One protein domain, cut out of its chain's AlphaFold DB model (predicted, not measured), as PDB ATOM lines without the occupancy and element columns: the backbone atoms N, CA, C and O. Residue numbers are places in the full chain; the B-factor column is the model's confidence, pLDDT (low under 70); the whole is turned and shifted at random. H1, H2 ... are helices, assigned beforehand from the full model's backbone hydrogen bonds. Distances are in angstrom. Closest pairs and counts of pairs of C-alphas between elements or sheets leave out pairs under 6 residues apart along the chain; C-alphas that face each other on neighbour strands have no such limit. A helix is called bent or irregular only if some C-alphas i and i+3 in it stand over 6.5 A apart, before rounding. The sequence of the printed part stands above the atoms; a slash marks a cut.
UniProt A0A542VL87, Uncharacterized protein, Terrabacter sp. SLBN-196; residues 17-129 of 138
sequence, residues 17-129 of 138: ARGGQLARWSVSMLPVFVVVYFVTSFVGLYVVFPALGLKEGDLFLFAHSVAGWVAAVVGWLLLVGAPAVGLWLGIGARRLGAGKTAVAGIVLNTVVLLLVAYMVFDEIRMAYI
ATOM      1  N   ALA A  17     -19.630 -35.346 -99.249       87.12
ATOM      2  CA  ALA A  17     -18.396 -34.904 -98.601       87.12
ATOM      3  C   ALA A  17     -18.282 -35.454 -97.169       87.12
ATOM      4  O   ALA A  17     -17.247 -36.024 -96.799       87.12
ATOM      5  N   ARG A  18     -19.368 -35.376 -96.387       87.50
ATOM      6  CA  ARG A  18     -19.456 -35.967 -95.041       87.50
ATOM      7  C   ARG A  18     -19.289 -37.481 -95.076       87.50
ATOM      8  O   ARG A  18     -18.530 -38.028 -94.278       87.50
ATOM      9  N   GLY A  19     -19.927 -38.160 -96.028       85.50
ATOM     10  CA  GLY A  19     -19.764 -39.598 -96.234       85.50
ATOM     11  C   GLY A  19     -18.313 -39.978 -96.544       85.50
ATOM     12  O   GLY A  19     -17.780 -40.929 -95.969       85.50
ATOM     13  N   GLY A  20     -17.639 -39.207 -97.399       87.75
ATOM     14  CA  GLY A  20     -16.222 -39.392 -97.712       87.75
ATOM     15  C   GLY A  20     -15.311 -39.208 -96.495       87.75
ATOM     16  O   GLY A  20     -14.392 -40.004 -96.288       87.75
ATOM     17  N   GLN A  21     -15.585 -38.202 -95.661       90.75
ATOM     18  CA  GLN A  21     -14.872 -38.000 -94.403       90.75
ATOM     19  C   GLN A  21     -15.091 -39.191 -93.462       90.75
ATOM     20  O   GLN A  21     -14.121 -39.839 -93.086       90.75
ATOM     21  N   LEU A  22     -16.335 -39.563 -93.162       90.06
ATOM     22  CA  LEU A  22     -16.638 -40.696 -92.277       90.06
ATOM     23  C   LEU A  22     -15.993 -42.010 -92.750       90.06
ATOM     24  O   LEU A  22     -15.484 -42.770 -91.928       90.06
ATOM     25  N   ALA A  23     -15.929 -42.253 -94.063       89.00
ATOM     26  CA  ALA A  23     -15.244 -43.419 -94.621       89.00
ATOM     27  C   ALA A  23     -13.731 -43.413 -94.335       89.00
ATOM     28  O   ALA A  23     -13.162 -44.451 -94.003       89.00
ATOM     29  N   ARG A  24     -13.066 -42.253 -94.430       90.94
ATOM     30  CA  ARG A  24     -11.640 -42.123 -94.075       90.94
ATOM     31  C   ARG A  24     -11.420 -42.342 -92.582       90.94
ATOM     32  O   ARG A  24     -10.496 -43.060 -92.213       90.94
ATOM     33  N   TRP A  25     -12.294 -41.778 -91.751       92.19
ATOM     34  CA  TRP A  25     -12.236 -41.946 -90.299       92.19
ATOM     35  C   TRP A  25     -12.463 -43.408 -89.883       92.19
ATOM     36  O   TRP A  25     -11.768 -43.916 -89.008       92.19
ATOM     37  N   SER A  26     -13.368 -44.115 -90.569       91.31
ATOM     38  CA  SER A  26     -13.587 -45.557 -90.400       91.31
ATOM     39  C   SER A  26     -12.312 -46.370 -90.653       91.31
ATOM     40  O   SER A  26     -11.955 -47.225 -89.846       91.31
ATOM     41  N   VAL A  27     -11.581 -46.070 -91.732       91.44
ATOM     42  CA  VAL A  27     -10.311 -46.748 -92.049       91.44
ATOM     43  C   VAL A  27      -9.205 -46.361 -91.062       91.44
ATOM     44  O   VAL A  27      -8.425 -47.223 -90.662       91.44
ATOM     45  N   SER A  28      -9.154 -45.105 -90.602       93.12
ATOM     46  CA  SER A  28      -8.158 -44.676 -89.608       93.12
ATOM     47  C   SER A  28      -8.341 -45.312 -88.228       93.12
ATOM     48  O   SER A  28      -7.420 -45.253 -87.421       93.12
ATOM     49  N   MET A  29      -9.473 -45.967 -87.947       92.50
ATOM     50  CA  MET A  29      -9.626 -46.730 -86.703       92.50
ATOM     51  C   MET A  29      -8.759 -47.993 -86.664       92.50
ATOM     52  O   MET A  29      -8.464 -48.481 -85.580       92.50
ATOM     53  N   LEU A  30      -8.280 -48.489 -87.810       91.31
ATOM     54  CA  LEU A  30      -7.376 -49.641 -87.861       91.31
ATOM     55  C   LEU A  30      -6.000 -49.346 -87.243       91.31
ATOM     56  O   LEU A  30      -5.599 -50.084 -86.346       91.31
ATOM     57  N   PRO A  31      -5.266 -48.283 -87.632       93.56
ATOM     58  CA  PRO A  31      -4.025 -47.941 -86.943       93.56
ATOM     59  C   PRO A  31      -4.265 -47.560 -85.475       93.56
ATOM     60  O   PRO A  31      -3.429 -47.885 -84.639       93.56
ATOM     61  N   VAL A  32      -5.410 -46.952 -85.131       92.69
ATOM     62  CA  VAL A  32      -5.778 -46.706 -83.722       92.69
ATOM     63  C   VAL A  32      -5.910 -48.023 -82.960       92.69
ATOM     64  O   VAL A  32      -5.328 -48.154 -81.888       92.69
ATOM     65  N   PHE A  33      -6.605 -49.013 -83.521       91.50
ATOM     66  CA  PHE A  33      -6.699 -50.354 -82.946       91.50
ATOM     67  C   PHE A  33      -5.313 -50.973 -82.742       91.50
ATOM     68  O   PHE A  33      -5.033 -51.472 -81.659       91.50
ATOM     69  N   VAL A  34      -4.428 -50.891 -83.739       92.44
ATOM     70  CA  VAL A  34      -3.056 -51.414 -83.632       92.44
ATOM     71  C   VAL A  34      -2.301 -50.740 -82.483       92.44
ATOM     72  O   VAL A  34      -1.693 -51.428 -81.668       92.44
ATOM     73  N   VAL A  35      -2.371 -49.413 -82.369       93.31
ATOM     74  CA  VAL A  35      -1.732 -48.678 -81.265       93.31
ATOM     75  C   VAL A  35      -2.312 -49.098 -79.915       93.31
ATOM     76  O   VAL A  35      -1.549 -49.405 -79.002       93.31
ATOM     77  N   VAL A  36      -3.641 -49.158 -79.787       91.00
ATOM     78  CA  VAL A  36      -4.309 -49.594 -78.551       91.00
ATOM     79  C   VAL A  36      -3.904 -51.018 -78.189       91.00
ATOM     80  O   VAL A  36      -3.597 -51.272 -77.028       91.00
ATOM     81  N   TYR A  37      -3.837 -51.922 -79.166       88.69
ATOM     82  CA  TYR A  37      -3.379 -53.294 -78.974       88.69
ATOM     83  C   TYR A  37      -1.953 -53.322 -78.414       88.69
ATOM     84  O   TYR A  37      -1.741 -53.869 -77.336       88.69
ATOM     85  N   PHE A  38      -0.996 -52.654 -79.065       90.75
ATOM     86  CA  PHE A  38       0.396 -52.626 -78.603       90.75
ATOM     87  C   PHE A  38       0.547 -52.005 -77.214       90.75
ATOM     88  O   PHE A  38       1.266 -52.549 -76.377       90.75
ATOM     89  N   VAL A  39      -0.133 -50.888 -76.951       89.25
ATOM     90  CA  VAL A  39      -0.100 -50.229 -75.640       89.25
ATOM     91  C   VAL A  39      -0.691 -51.143 -74.570       89.25
ATOM     92  O   VAL A  39      -0.082 -51.316 -73.520       89.25
ATOM     93  N   THR A  40      -1.835 -51.772 -74.842       85.31
ATOM     94  CA  THR A  40      -2.493 -52.683 -73.892       85.31
ATOM     95  C   THR A  40      -1.623 -53.907 -73.617       85.31
ATOM     96  O   THR A  40      -1.435 -54.264 -72.457       85.31
ATOM     97  N   SER A  41      -1.014 -54.505 -74.647       82.56
ATOM     98  CA  SER A  41      -0.073 -55.620 -74.488       82.56
ATOM     99  C   SER A  41       1.170 -55.218 -73.694       82.56
ATOM    100  O   SER A  41       1.590 -55.952 -72.802       82.56
ATOM    101  N   PHE A  42       1.742 -54.043 -73.971       86.62
ATOM    102  CA  PHE A  42       2.905 -53.536 -73.245       86.62
ATOM    103  C   PHE A  42       2.578 -53.285 -71.768       86.62
ATOM    104  O   PHE A  42       3.319 -53.714 -70.887       86.62
ATOM    105  N   VAL A  43       1.446 -52.636 -71.485       83.88
ATOM    106  CA  VAL A  43       0.982 -52.387 -70.115       83.88
ATOM    107  C   VAL A  43       0.702 -53.706 -69.392       83.88
ATOM    108  O   VAL A  43       1.136 -53.874 -68.255       83.88
ATOM    109  N   GLY A  44       0.044 -54.663 -70.049       76.38
ATOM    110  CA  GLY A  44      -0.191 -55.994 -69.488       76.38
ATOM    111  C   GLY A  44       1.113 -56.682 -69.075       76.38
ATOM    112  O   GLY A  44       1.265 -57.086 -67.922       76.38
ATOM    113  N   LEU A  45       2.079 -56.738 -69.994       78.75
ATOM    114  CA  LEU A  45       3.312 -57.503 -69.820       78.75
ATOM    115  C   LEU A  45       4.330 -56.829 -68.888       78.75
ATOM    116  O   LEU A  45       4.966 -57.513 -68.093       78.75
ATOM    117  N   TYR A  46       4.484 -55.504 -68.958       82.31
ATOM    118  CA  TYR A  46       5.541 -54.780 -68.236       82.31
ATOM    119  C   TYR A  46       5.061 -54.002 -67.011       82.31
ATOM    120  O   TYR A  46       5.888 -53.594 -66.197       82.31
ATOM    121  N   VAL A  47       3.756 -53.770 -66.865       80.75
ATOM    122  CA  VAL A  47       3.212 -53.019 -65.723       80.75
ATOM    123  C   VAL A  47       2.357 -53.926 -64.857       80.75
ATOM    124  O   VAL A  47       2.645 -54.084 -63.674       80.75
ATOM    125  N   VAL A  48       1.335 -54.554 -65.439       72.56
ATOM    126  CA  VAL A  48       0.355 -55.341 -64.685       72.56
ATOM    127  C   VAL A  48       0.992 -56.618 -64.140       72.56
ATOM    128  O   VAL A  48       0.932 -56.842 -62.935       72.56
ATOM    129  N   PHE A  49       1.668 -57.419 -64.971       71.94
ATOM    130  CA  PHE A  49       2.287 -58.668 -64.505       71.94
ATOM    131  C   PHE A  49       3.360 -58.456 -63.421       71.94
ATOM    132  O   PHE A  49       3.268 -59.118 -62.382       71.94
ATOM    133  N   PRO A  50       4.310 -57.506 -63.559       72.31
ATOM    134  CA  PRO A  50       5.288 -57.249 -62.506       72.31
ATOM    135  C   PRO A  50       4.666 -56.668 -61.233       72.31
ATOM    136  O   PRO A  50       5.062 -57.062 -60.137       72.31
ATOM    137  N   ALA A  51       3.671 -55.777 -61.345       72.62
ATOM    138  CA  ALA A  51       2.998 -55.187 -60.182       72.62
ATOM    139  C   ALA A  51       2.236 -56.223 -59.341       72.62
ATOM    140  O   ALA A  51       2.022 -56.019 -58.148       72.62
ATOM    141  N   LEU A  52       1.845 -57.339 -59.953       67.88
ATOM    142  CA  LEU A  52       1.160 -58.446 -59.292       67.88
ATOM    143  C   LEU A  52       2.124 -59.515 -58.755       67.88
ATOM    144  O   LEU A  52       1.675 -60.488 -58.156       67.88
ATOM    145  N   GLY A  53       3.437 -59.345 -58.958       63.00
ATOM    146  CA  GLY A  53       4.464 -60.282 -58.492       63.00
ATOM    147  C   GLY A  53       4.418 -61.657 -59.167       63.00
ATOM    148  O   GLY A  53       5.031 -62.600 -58.666       63.00
ATOM    149  N   LEU A  54       3.693 -61.782 -60.281       63.84
ATOM    150  CA  LEU A  54       3.512 -63.036 -61.004       63.84
ATOM    151  C   LEU A  54       4.762 -63.337 -61.838       63.84
ATOM    152  O   LEU A  54       5.257 -62.477 -62.568       63.84
ATOM    153  N   LYS A  55       5.264 -64.571 -61.749       61.97
ATOM    154  CA  LYS A  55       6.296 -65.087 -62.664       61.97
ATOM    155  C   LYS A  55       5.637 -65.692 -63.907       61.97
ATOM    156  O   LYS A  55       4.469 -66.080 -63.856       61.97
ATOM    157  N   GLU A  56       6.393 -65.819 -65.001       48.56
ATOM    158  CA  GLU A  56       6.018 -66.612 -66.183       48.56
ATOM    159  C   GLU A  56       5.748 -68.070 -65.747       48.56
ATOM    160  O   GLU A  56       6.658 -68.884 -65.638       48.56
ATOM    161  N   GLY A  57       4.501 -68.370 -65.366       51.09
ATOM    162  CA  GLY A  57       4.103 -69.645 -64.754       51.09
ATOM    163  C   GLY A  57       2.863 -69.556 -63.852       51.09
ATOM    164  O   GLY A  57       2.047 -70.472 -63.863       51.09
ATOM    165  N   ASP A  58       2.644 -68.424 -63.168       53.94
ATOM    166  CA  ASP A  58       1.462 -68.200 -62.306       53.94
ATOM    167  C   ASP A  58       0.244 -67.643 -63.068       53.94
ATOM    168  O   ASP A  58      -0.786 -67.309 -62.474       53.94
ATOM    169  N   LEU A  59       0.327 -67.585 -64.405       54.12
ATOM    170  CA  LEU A  59      -0.762 -67.146 -65.287       54.12
ATOM    171  C   LEU A  59      -2.081 -67.880 -64.981       54.12
ATOM    172  O   LEU A  59      -3.152 -67.275 -65.011       54.12
ATOM    173  N   PHE A  60      -1.998 -69.167 -64.625       51.12
ATOM    174  CA  PHE A  60      -3.156 -70.008 -64.311       51.12
ATOM    175  C   PHE A  60      -3.872 -69.628 -63.004       51.12
ATOM    176  O   PHE A  60      -5.094 -69.783 -62.918       51.12
ATOM    177  N   LEU A  61      -3.150 -69.101 -62.005       51.81
ATOM    178  CA  LEU A  61      -3.731 -68.618 -60.745       51.81
ATOM    179  C   LEU A  61      -4.398 -67.250 -60.927       51.81
ATOM    180  O   LEU A  61      -5.467 -67.003 -60.366       51.81
ATOM    181  N   PHE A  62      -3.819 -66.378 -61.759       54.81
ATOM    182  CA  PHE A  62      -4.405 -65.066 -62.034       54.81
ATOM    183  C   PHE A  62      -5.676 -65.159 -62.890       54.81
ATOM    184  O   PHE A  62      -6.646 -64.452 -62.604       54.81
ATOM    185  N   ALA A  63      -5.717 -66.098 -63.845       54.69
ATOM    186  CA  ALA A  63      -6.890 -66.411 -64.672       54.69
ATOM    187  C   ALA A  63      -8.130 -66.866 -63.865       54.69
ATOM    188  O   ALA A  63      -9.255 -66.780 -64.352       54.69
ATOM    189  N   HIS A  64      -7.944 -67.316 -62.618       58.69
ATOM    190  CA  HIS A  64      -9.030 -67.723 -61.716       58.69
ATOM    191  C   HIS A  64      -9.380 -66.672 -60.651       58.69
ATOM    192  O   HIS A  64     -10.287 -66.884 -59.844       58.69
ATOM    193  N   SER A  65      -8.693 -65.526 -60.638       71.06
ATOM    194  CA  SER A  65      -8.957 -64.437 -59.696       71.06
ATOM    195  C   SER A  65      -9.950 -63.414 -60.268       71.06
ATOM    196  O   SER A  65      -9.954 -63.128 -61.467       71.06
ATOM    197  N   VAL A  66     -10.766 -62.800 -59.401       72.12
ATOM    198  CA  VAL A  66     -11.710 -61.730 -59.796       72.12
ATOM    199  C   VAL A  66     -10.974 -60.542 -60.429       72.12
ATOM    200  O   VAL A  66     -11.461 -59.954 -61.388       72.12
ATOM    201  N   ALA A  67      -9.775 -60.215 -59.938       69.88
ATOM    202  CA  ALA A  67      -8.949 -59.139 -60.484       69.88
ATOM    203  C   ALA A  67      -8.462 -59.438 -61.914       69.88
ATOM    204  O   ALA A  67      -8.484 -58.544 -62.760       69.88
ATOM    205  N   GLY A  68      -8.086 -60.690 -62.200       72.25
ATOM    206  CA  GLY A  68      -7.727 -61.139 -63.547       72.25
ATOM    207  C   GLY A  68      -8.888 -61.029 -64.526       72.25
ATOM    208  O   GLY A  68      -8.721 -60.483 -65.613       72.25
ATOM    209  N   TRP A  69     -10.088 -61.426 -64.099       75.00
ATOM    210  CA  TRP A  69     -11.307 -61.249 -64.891       75.00
ATOM    211  C   TRP A  69     -11.618 -59.787 -65.201       75.00
ATOM    212  O   TRP A  69     -11.936 -59.450 -66.340       75.00
ATOM    213  N   VAL A  70     -11.515 -58.904 -64.205       80.38
ATOM    214  CA  VAL A  70     -11.751 -57.469 -64.408       80.38
ATOM    215  C   VAL A  70     -10.732 -56.892 -65.393       80.38
ATOM    216  O   VAL A  70     -11.118 -56.163 -66.305       80.38
ATOM    217  N   ALA A  71      -9.452 -57.248 -65.260       78.62
ATOM    218  CA  ALA A  71      -8.407 -56.805 -66.180       78.62
ATOM    219  C   ALA A  71      -8.637 -57.317 -67.615       78.62
ATOM    220  O   ALA A  71      -8.524 -56.534 -68.559       78.62
ATOM    221  N   ALA A  72      -9.023 -58.588 -67.776       78.31
ATOM    222  CA  ALA A  72      -9.345 -59.181 -69.072       78.31
ATOM    223  C   ALA A  72     -10.535 -58.473 -69.735       78.31
ATOM    224  O   ALA A  72     -10.422 -58.018 -70.870       78.31
ATOM    225  N   VAL A  73     -11.636 -58.262 -69.004       83.56
ATOM    226  CA  VAL A  73     -12.819 -57.549 -69.520       83.56
ATOM    227  C   VAL A  73     -12.471 -56.125 -69.951       83.56
ATOM    228  O   VAL A  73     -12.885 -55.693 -71.027       83.56
ATOM    229  N   VAL A  74     -11.689 -55.396 -69.152       85.50
ATOM    230  CA  VAL A  74     -11.229 -54.046 -69.517       85.50
ATOM    231  C   VAL A  74     -10.362 -54.088 -70.778       85.50
ATOM    232  O   VAL A  74     -10.568 -53.275 -71.682       85.50
ATOM    233  N   GLY A  75      -9.447 -55.055 -70.877       84.12
ATOM    234  CA  GLY A  75      -8.632 -55.281 -72.070       84.12
ATOM    235  C   GLY A  75      -9.483 -55.562 -73.308       84.12
ATOM    236  O   GLY A  75      -9.301 -54.925 -74.344       84.12
ATOM    237  N   TRP A  76     -10.475 -56.444 -73.203       83.75
ATOM    238  CA  TRP A  76     -11.378 -56.765 -74.308       83.75
ATOM    239  C   TRP A  76     -12.208 -55.555 -74.745       83.75
ATOM    240  O   TRP A  76     -12.330 -55.296 -75.941       83.75
ATOM    241  N   LEU A  77     -12.733 -54.768 -73.800       87.88
ATOM    242  CA  LEU A  77     -13.475 -53.541 -74.112       87.88
ATOM    243  C   LEU A  77     -12.599 -52.513 -74.841       87.88
ATOM    244  O   LEU A  77     -13.055 -51.893 -75.805       87.88
ATOM    245  N   LEU A  78     -11.337 -52.366 -74.426       88.88
ATOM    246  CA  LEU A  78     -10.365 -51.507 -75.107       88.88
ATOM    247  C   LEU A  78     -10.103 -51.974 -76.544       88.88
ATOM    248  O   LEU A  78     -10.088 -51.153 -77.465       88.88
ATOM    249  N   LEU A  79      -9.957 -53.284 -76.753       87.75
ATOM    250  CA  LEU A  79      -9.708 -53.866 -78.073       87.75
ATOM    251  C   LEU A  79     -10.917 -53.763 -79.012       87.75
ATOM    252  O   LEU A  79     -10.744 -53.540 -80.209       87.75
ATOM    253  N   VAL A  80     -12.141 -53.881 -78.492       91.12
ATOM    254  CA  VAL A  80     -13.376 -53.769 -79.289       91.12
ATOM    255  C   VAL A  80     -13.700 -52.318 -79.655       91.12
ATOM    256  O   VAL A  80     -14.287 -52.075 -80.712       91.12
ATOM    257  N   GLY A  81     -13.313 -51.346 -78.825       91.19
ATOM    258  CA  GLY A  81     -13.724 -49.946 -78.973       91.19
ATOM    259  C   GLY A  81     -13.405 -49.345 -80.345       91.19
ATOM    260  O   GLY A  81     -14.306 -48.886 -81.049       91.19
ATOM    261  N   ALA A  82     -12.136 -49.384 -80.754       88.50
ATOM    262  CA  ALA A  82     -11.700 -48.821 -82.033       88.50
ATOM    263  C   ALA A  82     -12.400 -49.456 -83.256       88.50
ATOM    264  O   ALA A  82     -12.988 -48.712 -84.047       88.50
ATOM    265  N   PRO A  83     -12.424 -50.793 -83.427       90.88
ATOM    266  CA  PRO A  83     -13.061 -51.392 -84.591       90.88
ATOM    267  C   PRO A  83     -14.596 -51.292 -84.558       90.88
ATOM    268  O   PRO A  83     -15.213 -51.144 -85.613       90.88
ATOM    269  N   ALA A  84     -15.238 -51.257 -83.383       92.25
ATOM    270  CA  ALA A  84     -16.676 -50.988 -83.279       92.25
ATOM    271  C   ALA A  84     -17.036 -49.566 -83.749       92.25
ATOM    272  O   ALA A  84     -17.975 -49.384 -84.532       92.25
ATOM    273  N   VAL A  85     -16.256 -48.561 -83.335       94.06
ATOM    274  CA  VAL A  85     -16.410 -47.177 -83.815       94.06
ATOM    275  C   VAL A  85     -16.141 -47.102 -85.318       94.06
ATOM    276  O   VAL A  85     -16.930 -46.511 -86.057       94.06
ATOM    277  N   GLY A  86     -15.078 -47.752 -85.797       89.62
ATOM    278  CA  GLY A  86     -14.748 -47.819 -87.221       89.62
ATOM    279  C   GLY A  86     -15.875 -48.422 -88.060       89.62
ATOM    280  O   GLY A  86     -16.224 -47.874 -89.110       89.62
ATOM    281  N   LEU A  87     -16.508 -49.493 -87.577       93.19
ATOM    282  CA  LEU A  87     -17.661 -50.119 -88.222       93.19
ATOM    283  C   LEU A  87     -18.870 -49.175 -88.274       93.19
ATOM    284  O   LEU A  87     -19.470 -48.999 -89.338       93.19
ATOM    285  N   TRP A  88     -19.204 -48.529 -87.154       94.50
ATOM    286  CA  TRP A  88     -20.327 -47.593 -87.079       94.50
ATOM    287  C   TRP A  88     -20.149 -46.404 -88.038       94.50
ATOM    288  O   TRP A  88     -21.067 -46.070 -88.794       94.50
ATOM    289  N   LEU A  89     -18.939 -45.836 -88.093       92.06
ATOM    290  CA  LEU A  89     -18.577 -44.775 -89.039       92.06
ATOM    291  C   LEU A  89     -18.677 -45.242 -90.496       92.06
ATOM    292  O   LEU A  89     -19.184 -44.506 -91.342       92.06
ATOM    293  N   GLY A  90     -18.239 -46.468 -90.794       89.06
ATOM    294  CA  GLY A  90     -18.323 -47.050 -92.134       89.06
ATOM    295  C   GLY A  90     -19.771 -47.236 -92.599       89.06
ATOM    296  O   GLY A  90     -20.111 -46.878 -93.731       89.06
ATOM    297  N   ILE A  91     -20.651 -47.716 -91.714       92.81
ATOM    298  CA  ILE A  91     -22.093 -47.841 -91.981       92.81
ATOM    299  C   ILE A  91     -22.718 -46.459 -92.208       92.81
ATOM    300  O   ILE A  91     -23.469 -46.279 -93.170       92.81
ATOM    301  N   GLY A  92     -22.384 -45.473 -91.369       88.88
ATOM    302  CA  GLY A  92     -22.830 -44.085 -91.531       88.88
ATOM    303  C   GLY A  92     -22.388 -43.484 -92.868       88.88
ATOM    304  O   GLY A  92     -23.211 -42.949 -93.610       88.88
ATOM    305  N   ALA A  93     -21.121 -43.669 -93.236       90.00
ATOM    306  CA  ALA A  93     -20.579 -43.242 -94.521       90.00
ATOM    307  C   ALA A  93     -21.326 -43.878 -95.700       90.00
ATOM    308  O   ALA A  93     -21.657 -43.198 -96.673       90.00
ATOM    309  N   ARG A  94     -21.634 -45.179 -95.609       89.31
ATOM    310  CA  ARG A  94     -22.335 -45.893 -96.679       89.31
ATOM    311  C   ARG A  94     -23.772 -45.407 -96.858       89.31
ATOM    312  O   ARG A  94     -24.225 -45.302 -97.996       89.31
ATOM    313  N   ARG A  95     -24.463 -45.072 -95.762       90.00
ATOM    314  CA  ARG A  95     -25.809 -44.469 -95.790       90.00
ATOM    315  C   ARG A  95     -25.823 -43.094 -96.462       90.00
ATOM    316  O   ARG A  95     -26.813 -42.757 -97.096       90.00
ATOM    317  N   LEU A  96     -24.718 -42.354 -96.386       86.38
ATOM    318  CA  LEU A  96     -24.522 -41.064 -97.059       86.38
ATOM    319  C   LEU A  96     -23.994 -41.196 -98.502       86.38
ATOM    320  O   LEU A  96     -23.543 -40.225 -99.098       86.38
ATOM    321  N   GLY A  97     -24.011 -42.401 -99.079       82.00
ATOM    322  CA  GLY A  97     -23.622 -42.626-100.474       82.00
ATOM    323  C   GLY A  97     -22.120 -42.806-100.711       82.00
ATOM    324  O   GLY A  97     -21.709 -42.991-101.859       82.00
ATOM    325  N   ALA A  98     -21.285 -42.836 -99.664       81.75
ATOM    326  CA  ALA A  98     -19.854 -43.080 -99.829       81.75
ATOM    327  C   ALA A  98     -19.599 -44.472-100.436       81.75
ATOM    328  O   ALA A  98     -20.182 -45.476-100.019       81.75
ATOM    329  N   GLY A  99     -18.747 -44.519-101.461       83.75
ATOM    330  CA  GLY A  99     -18.504 -45.700-102.292       83.75
ATOM    331  C   GLY A  99     -17.559 -46.735-101.670       83.75
ATOM    332  O   GLY A  99     -17.722 -47.176-100.535       83.75
ATOM    333  N   LYS A 100     -16.549 -47.144-102.446       88.88
ATOM    334  CA  LYS A 100     -15.653 -48.275-102.138       88.88
ATOM    335  C   LYS A 100     -14.919 -48.143-100.793       88.88
ATOM    336  O   LYS A 100     -14.750 -49.138-100.101       88.88
ATOM    337  N   THR A 101     -14.539 -46.929-100.389       86.38
ATOM    338  CA  THR A 101     -13.814 -46.681 -99.129       86.38
ATOM    339  C   THR A 101     -14.652 -46.996 -97.890       86.38
ATOM    340  O   THR A 101     -14.122 -47.532 -96.924       86.38
ATOM    341  N   ALA A 102     -15.960 -46.718 -97.917       87.75
ATOM    342  CA  ALA A 102     -16.849 -47.053 -96.804       87.75
ATOM    343  C   ALA A 102     -17.003 -48.571 -96.658       87.75
ATOM    344  O   ALA A 102     -16.950 -49.091 -95.550       87.75
ATOM    345  N   VAL A 103     -17.119 -49.288 -97.782       91.38
ATOM    346  CA  VAL A 103     -17.163 -50.759 -97.788       91.38
ATOM    347  C   VAL A 103     -15.858 -51.343 -97.253       91.38
ATOM    348  O   VAL A 103     -15.903 -52.226 -96.405       91.38
ATOM    349  N   ALA A 104     -14.707 -50.819 -97.685       90.44
ATOM    350  CA  ALA A 104     -13.411 -51.242 -97.161       90.44
ATOM    351  C   ALA A 104     -13.320 -51.024 -95.642       90.44
ATOM    352  O   ALA A 104     -12.954 -51.946 -94.919       90.44
ATOM    353  N   GLY A 105     -13.726 -49.848 -95.149       88.12
ATOM    354  CA  GLY A 105     -13.787 -49.556 -93.715       88.12
ATOM    355  C   GLY A 105     -14.682 -50.534 -92.949       88.12
ATOM    356  O   GLY A 105     -14.258 -51.075 -91.933       88.12
ATOM    357  N   ILE A 106     -15.879 -50.835 -93.461       93.50
ATOM    358  CA  ILE A 106     -16.793 -51.822 -92.861       93.50
ATOM    359  C   ILE A 106     -16.137 -53.204 -92.799       93.50
ATOM    360  O   ILE A 106     -16.078 -53.800 -91.726       93.50
ATOM    361  N   VAL A 107     -15.638 -53.710 -93.930       95.75
ATOM    362  CA  VAL A 107     -15.064 -55.060 -94.029       95.75
ATOM    363  C   VAL A 107     -13.856 -55.207 -93.109       95.75
ATOM    364  O   VAL A 107     -13.811 -56.147 -92.323       95.75
ATOM    365  N   LEU A 108     -12.914 -54.264 -93.151       94.69
ATOM    366  CA  LEU A 108     -11.697 -54.333 -92.341       94.69
ATOM    367  C   LEU A 108     -12.012 -54.295 -90.842       94.69
ATOM    368  O   LEU A 108     -11.526 -55.140 -90.098       94.69
ATOM    369  N   ASN A 109     -12.874 -53.375 -90.398       94.12
ATOM    370  CA  ASN A 109     -13.260 -53.303 -88.987       94.12
ATOM    371  C   ASN A 109     -14.072 -54.534 -88.542       94.12
ATOM    372  O   ASN A 109     -13.922 -54.986 -87.411       94.12
ATOM    373  N   THR A 110     -14.880 -55.118 -89.433       95.75
ATOM    374  CA  THR A 110     -15.608 -56.368 -89.157       95.75
ATOM    375  C   THR A 110     -14.643 -57.534 -88.976       95.75
ATOM    376  O   THR A 110     -14.774 -58.287 -88.018       95.75
ATOM    377  N   VAL A 111     -13.648 -57.667 -89.855       96.00
ATOM    378  CA  VAL A 111     -12.613 -58.706 -89.739       96.00
ATOM    379  C   VAL A 111     -11.838 -58.555 -88.432       96.00
ATOM    380  O   VAL A 111     -11.629 -59.548 -87.740       96.00
ATOM    381  N   VAL A 112     -11.473 -57.329 -88.045       93.00
ATOM    382  CA  VAL A 112     -10.803 -57.075 -86.759       93.00
ATOM    383  C   VAL A 112     -11.708 -57.420 -85.574       93.00
ATOM    384  O   VAL A 112     -11.246 -58.057 -84.634       93.00
ATOM    385  N   LEU A 113     -13.000 -57.077 -85.611       93.19
ATOM    386  CA  LEU A 113     -13.946 -57.474 -84.559       93.19
ATOM    387  C   LEU A 113     -14.065 -58.993 -84.433       93.19
ATOM    388  O   LEU A 113     -14.075 -59.508 -83.318       93.19
ATOM    389  N   LEU A 114     -14.133 -59.708 -85.556       94.12
ATOM    390  CA  LEU A 114     -14.167 -61.170 -85.560       94.12
ATOM    391  C   LEU A 114     -12.866 -61.762 -85.013       94.12
ATOM    392  O   LEU A 114     -12.918 -62.735 -84.267       94.12
ATOM    393  N   LEU A 115     -11.720 -61.155 -85.328       91.69
ATOM    394  CA  LEU A 115     -10.431 -61.546 -84.764       91.69
ATOM    395  C   LEU A 115     -10.404 -61.358 -83.242       91.69
ATOM    396  O   LEU A 115     -10.006 -62.274 -82.531       91.69
ATOM    397  N   VAL A 116     -10.865 -60.211 -82.733       89.31
ATOM    398  CA  VAL A 116     -10.950 -59.960 -81.284       89.31
ATOM    399  C   VAL A 116     -11.916 -60.944 -80.626       89.31
ATOM    400  O   VAL A 116     -11.576 -61.536 -79.608       89.31
ATOM    401  N   ALA A 117     -13.086 -61.189 -81.220       88.88
ATOM    402  CA  ALA A 117     -14.042 -62.169 -80.707       88.88
ATOM    403  C   ALA A 117     -13.453 -63.589 -80.673       88.88
ATOM    404  O   ALA A 117     -13.661 -64.315 -79.702       88.88
ATOM    405  N   TYR A 118     -12.688 -63.966 -81.700       89.44
ATOM    406  CA  TYR A 118     -11.961 -65.230 -81.735       89.44
ATOM    407  C   TYR A 118     -10.904 -65.307 -80.627       89.44
ATOM    408  O   TYR A 118     -10.860 -66.312 -79.926       89.44
ATOM    409  N   MET A 119     -10.107 -64.253 -80.422       85.56
ATOM    410  CA  MET A 119      -9.105 -64.201 -79.347       85.56
ATOM    411  C   MET A 119      -9.746 -64.356 -77.965       85.56
ATOM    412  O   MET A 119      -9.285 -65.169 -77.173       85.56
ATOM    413  N   VAL A 120     -10.841 -63.635 -77.699       84.38
ATOM    414  CA  VAL A 120     -11.598 -63.748 -76.439       84.38
ATOM    415  C   VAL A 120     -12.130 -65.166 -76.254       84.38
ATOM    416  O   VAL A 120     -12.022 -65.748 -75.176       84.38
ATOM    417  N   PHE A 121     -12.704 -65.744 -77.308       84.00
ATOM    418  CA  PHE A 121     -13.219 -67.105 -77.256       84.00
ATOM    419  C   PHE A 121     -12.107 -68.132 -76.999       84.00
ATOM    420  O   PHE A 121     -12.299 -69.044 -76.194       84.00
ATOM    421  N   ASP A 122     -10.949 -67.992 -77.648       81.31
ATOM    422  CA  ASP A 122      -9.807 -68.885 -77.447       81.31
ATOM    423  C   ASP A 122      -9.211 -68.749 -76.039       81.31
ATOM    424  O   ASP A 122      -8.920 -69.759 -75.402       81.31
ATOM    425  N   GLU A 123      -9.135 -67.529 -75.502       77.44
ATOM    426  CA  GLU A 123      -8.713 -67.267 -74.122       77.44
ATOM    427  C   GLU A 123      -9.644 -67.959 -73.111       77.44
ATOM    428  O   GLU A 123      -9.182 -68.698 -72.237       77.44
ATOM    429  N   ILE A 124     -10.965 -67.818 -73.280       77.62
ATOM    430  CA  ILE A 124     -11.971 -68.516 -72.460       77.62
ATOM    431  C   ILE A 124     -11.818 -70.038 -72.598       77.62
ATOM    432  O   ILE A 124     -11.866 -70.767 -71.604       77.62
ATOM    433  N   ARG A 125     -11.615 -70.540 -73.821       78.62
ATOM    434  CA  ARG A 125     -11.416 -71.971 -74.077       78.62
ATOM    435  C   ARG A 125     -10.185 -72.499 -73.343       78.62
ATOM    436  O   ARG A 125     -10.287 -73.531 -72.688       78.62
ATOM    437  N   MET A 126      -9.046 -71.813 -73.425       70.38
ATOM    438  CA  MET A 126      -7.814 -72.233 -72.748       70.38
ATOM    439  C   MET A 126      -7.938 -72.169 -71.224       70.38
ATOM    440  O   MET A 126      -7.419 -73.048 -70.537       70.38
ATOM    441  N   ALA A 127      -8.652 -71.169 -70.698       69.38
ATOM    442  CA  ALA A 127      -8.845 -71.002 -69.263       69.38
ATOM    443  C   ALA A 127      -9.792 -72.053 -68.651       69.38
ATOM    444  O   ALA A 127      -9.539 -72.513 -67.539       69.38
ATOM    445  N   TYR A 128     -10.859 -72.451 -69.361       68.69
ATOM    446  CA  TYR A 128     -11.949 -73.253 -68.776       68.69
ATOM    447  C   TYR A 128     -12.188 -74.620 -69.428       68.69
ATOM    448  O   TYR A 128     -12.806 -75.484 -68.806       68.69
ATOM    449  N   ILE A 129     -11.735 -74.845 -70.667       69.62
ATOM    450  CA  ILE A 129     -11.992 -76.080 -71.432       69.62
ATOM    451  C   ILE A 129     -10.721 -76.524 -72.192       69.62
ATOM    452  O   ILE A 129     -10.718 -76.602 -73.426       69.62
TER     453      ILE A 129
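This is residues 17 to 129 of the 138 residues of an uncharacterized protein of Terrabacter sp. SLBN-196 (UniProt A0A542VL87). Three long helices, H1, H3 and H4, run side by side as an elongated bundle, closely packed at one end and splayed at the other, where short H2 lies. The printed part has 113 residues, 98 of them in the named helices H1, H2, H3 and H4, in that order along the chain, with no named strand; the class is all helix, and the whole is loose, with a radius of gyration of the C-alphas of 17.2 A and spans of 53 by 28 by 18 A.

H1, residues 17 to 51, spans 48.4 A from C-alpha 17 at (-18.396, -34.904, -98.601), with a kink of 29 degrees near residue 44. H4, residues 100 to 128, spans 41.8 A to C-alpha 128 at (-11.949, -73.253, -68.776). H3, residues 66 to 95, one helix by its hydrogen bonds, is bent, C-alphas 79 and 82 being 6.7 A apart; its arms are H3a, residues 66 to 79, and H3b, residues 82 to 95. H2 is residues 59 to 62.

H1, with residues 18 to 33 alone, touches H3b, opposite ways at a shallow tilt of 8 degrees; the closest C-alphas, Ser 26 and Gly 86, are 4.1 A apart. H3b and H4 form a hairpin. Every O i to N i+4 pair is within hydrogen-bond range in H3a, H3b and H4; in H1, 26 of 31.

The printed part has no cut. Residues 52 to 64, 67 and 127 to 129 have pLDDT under 70.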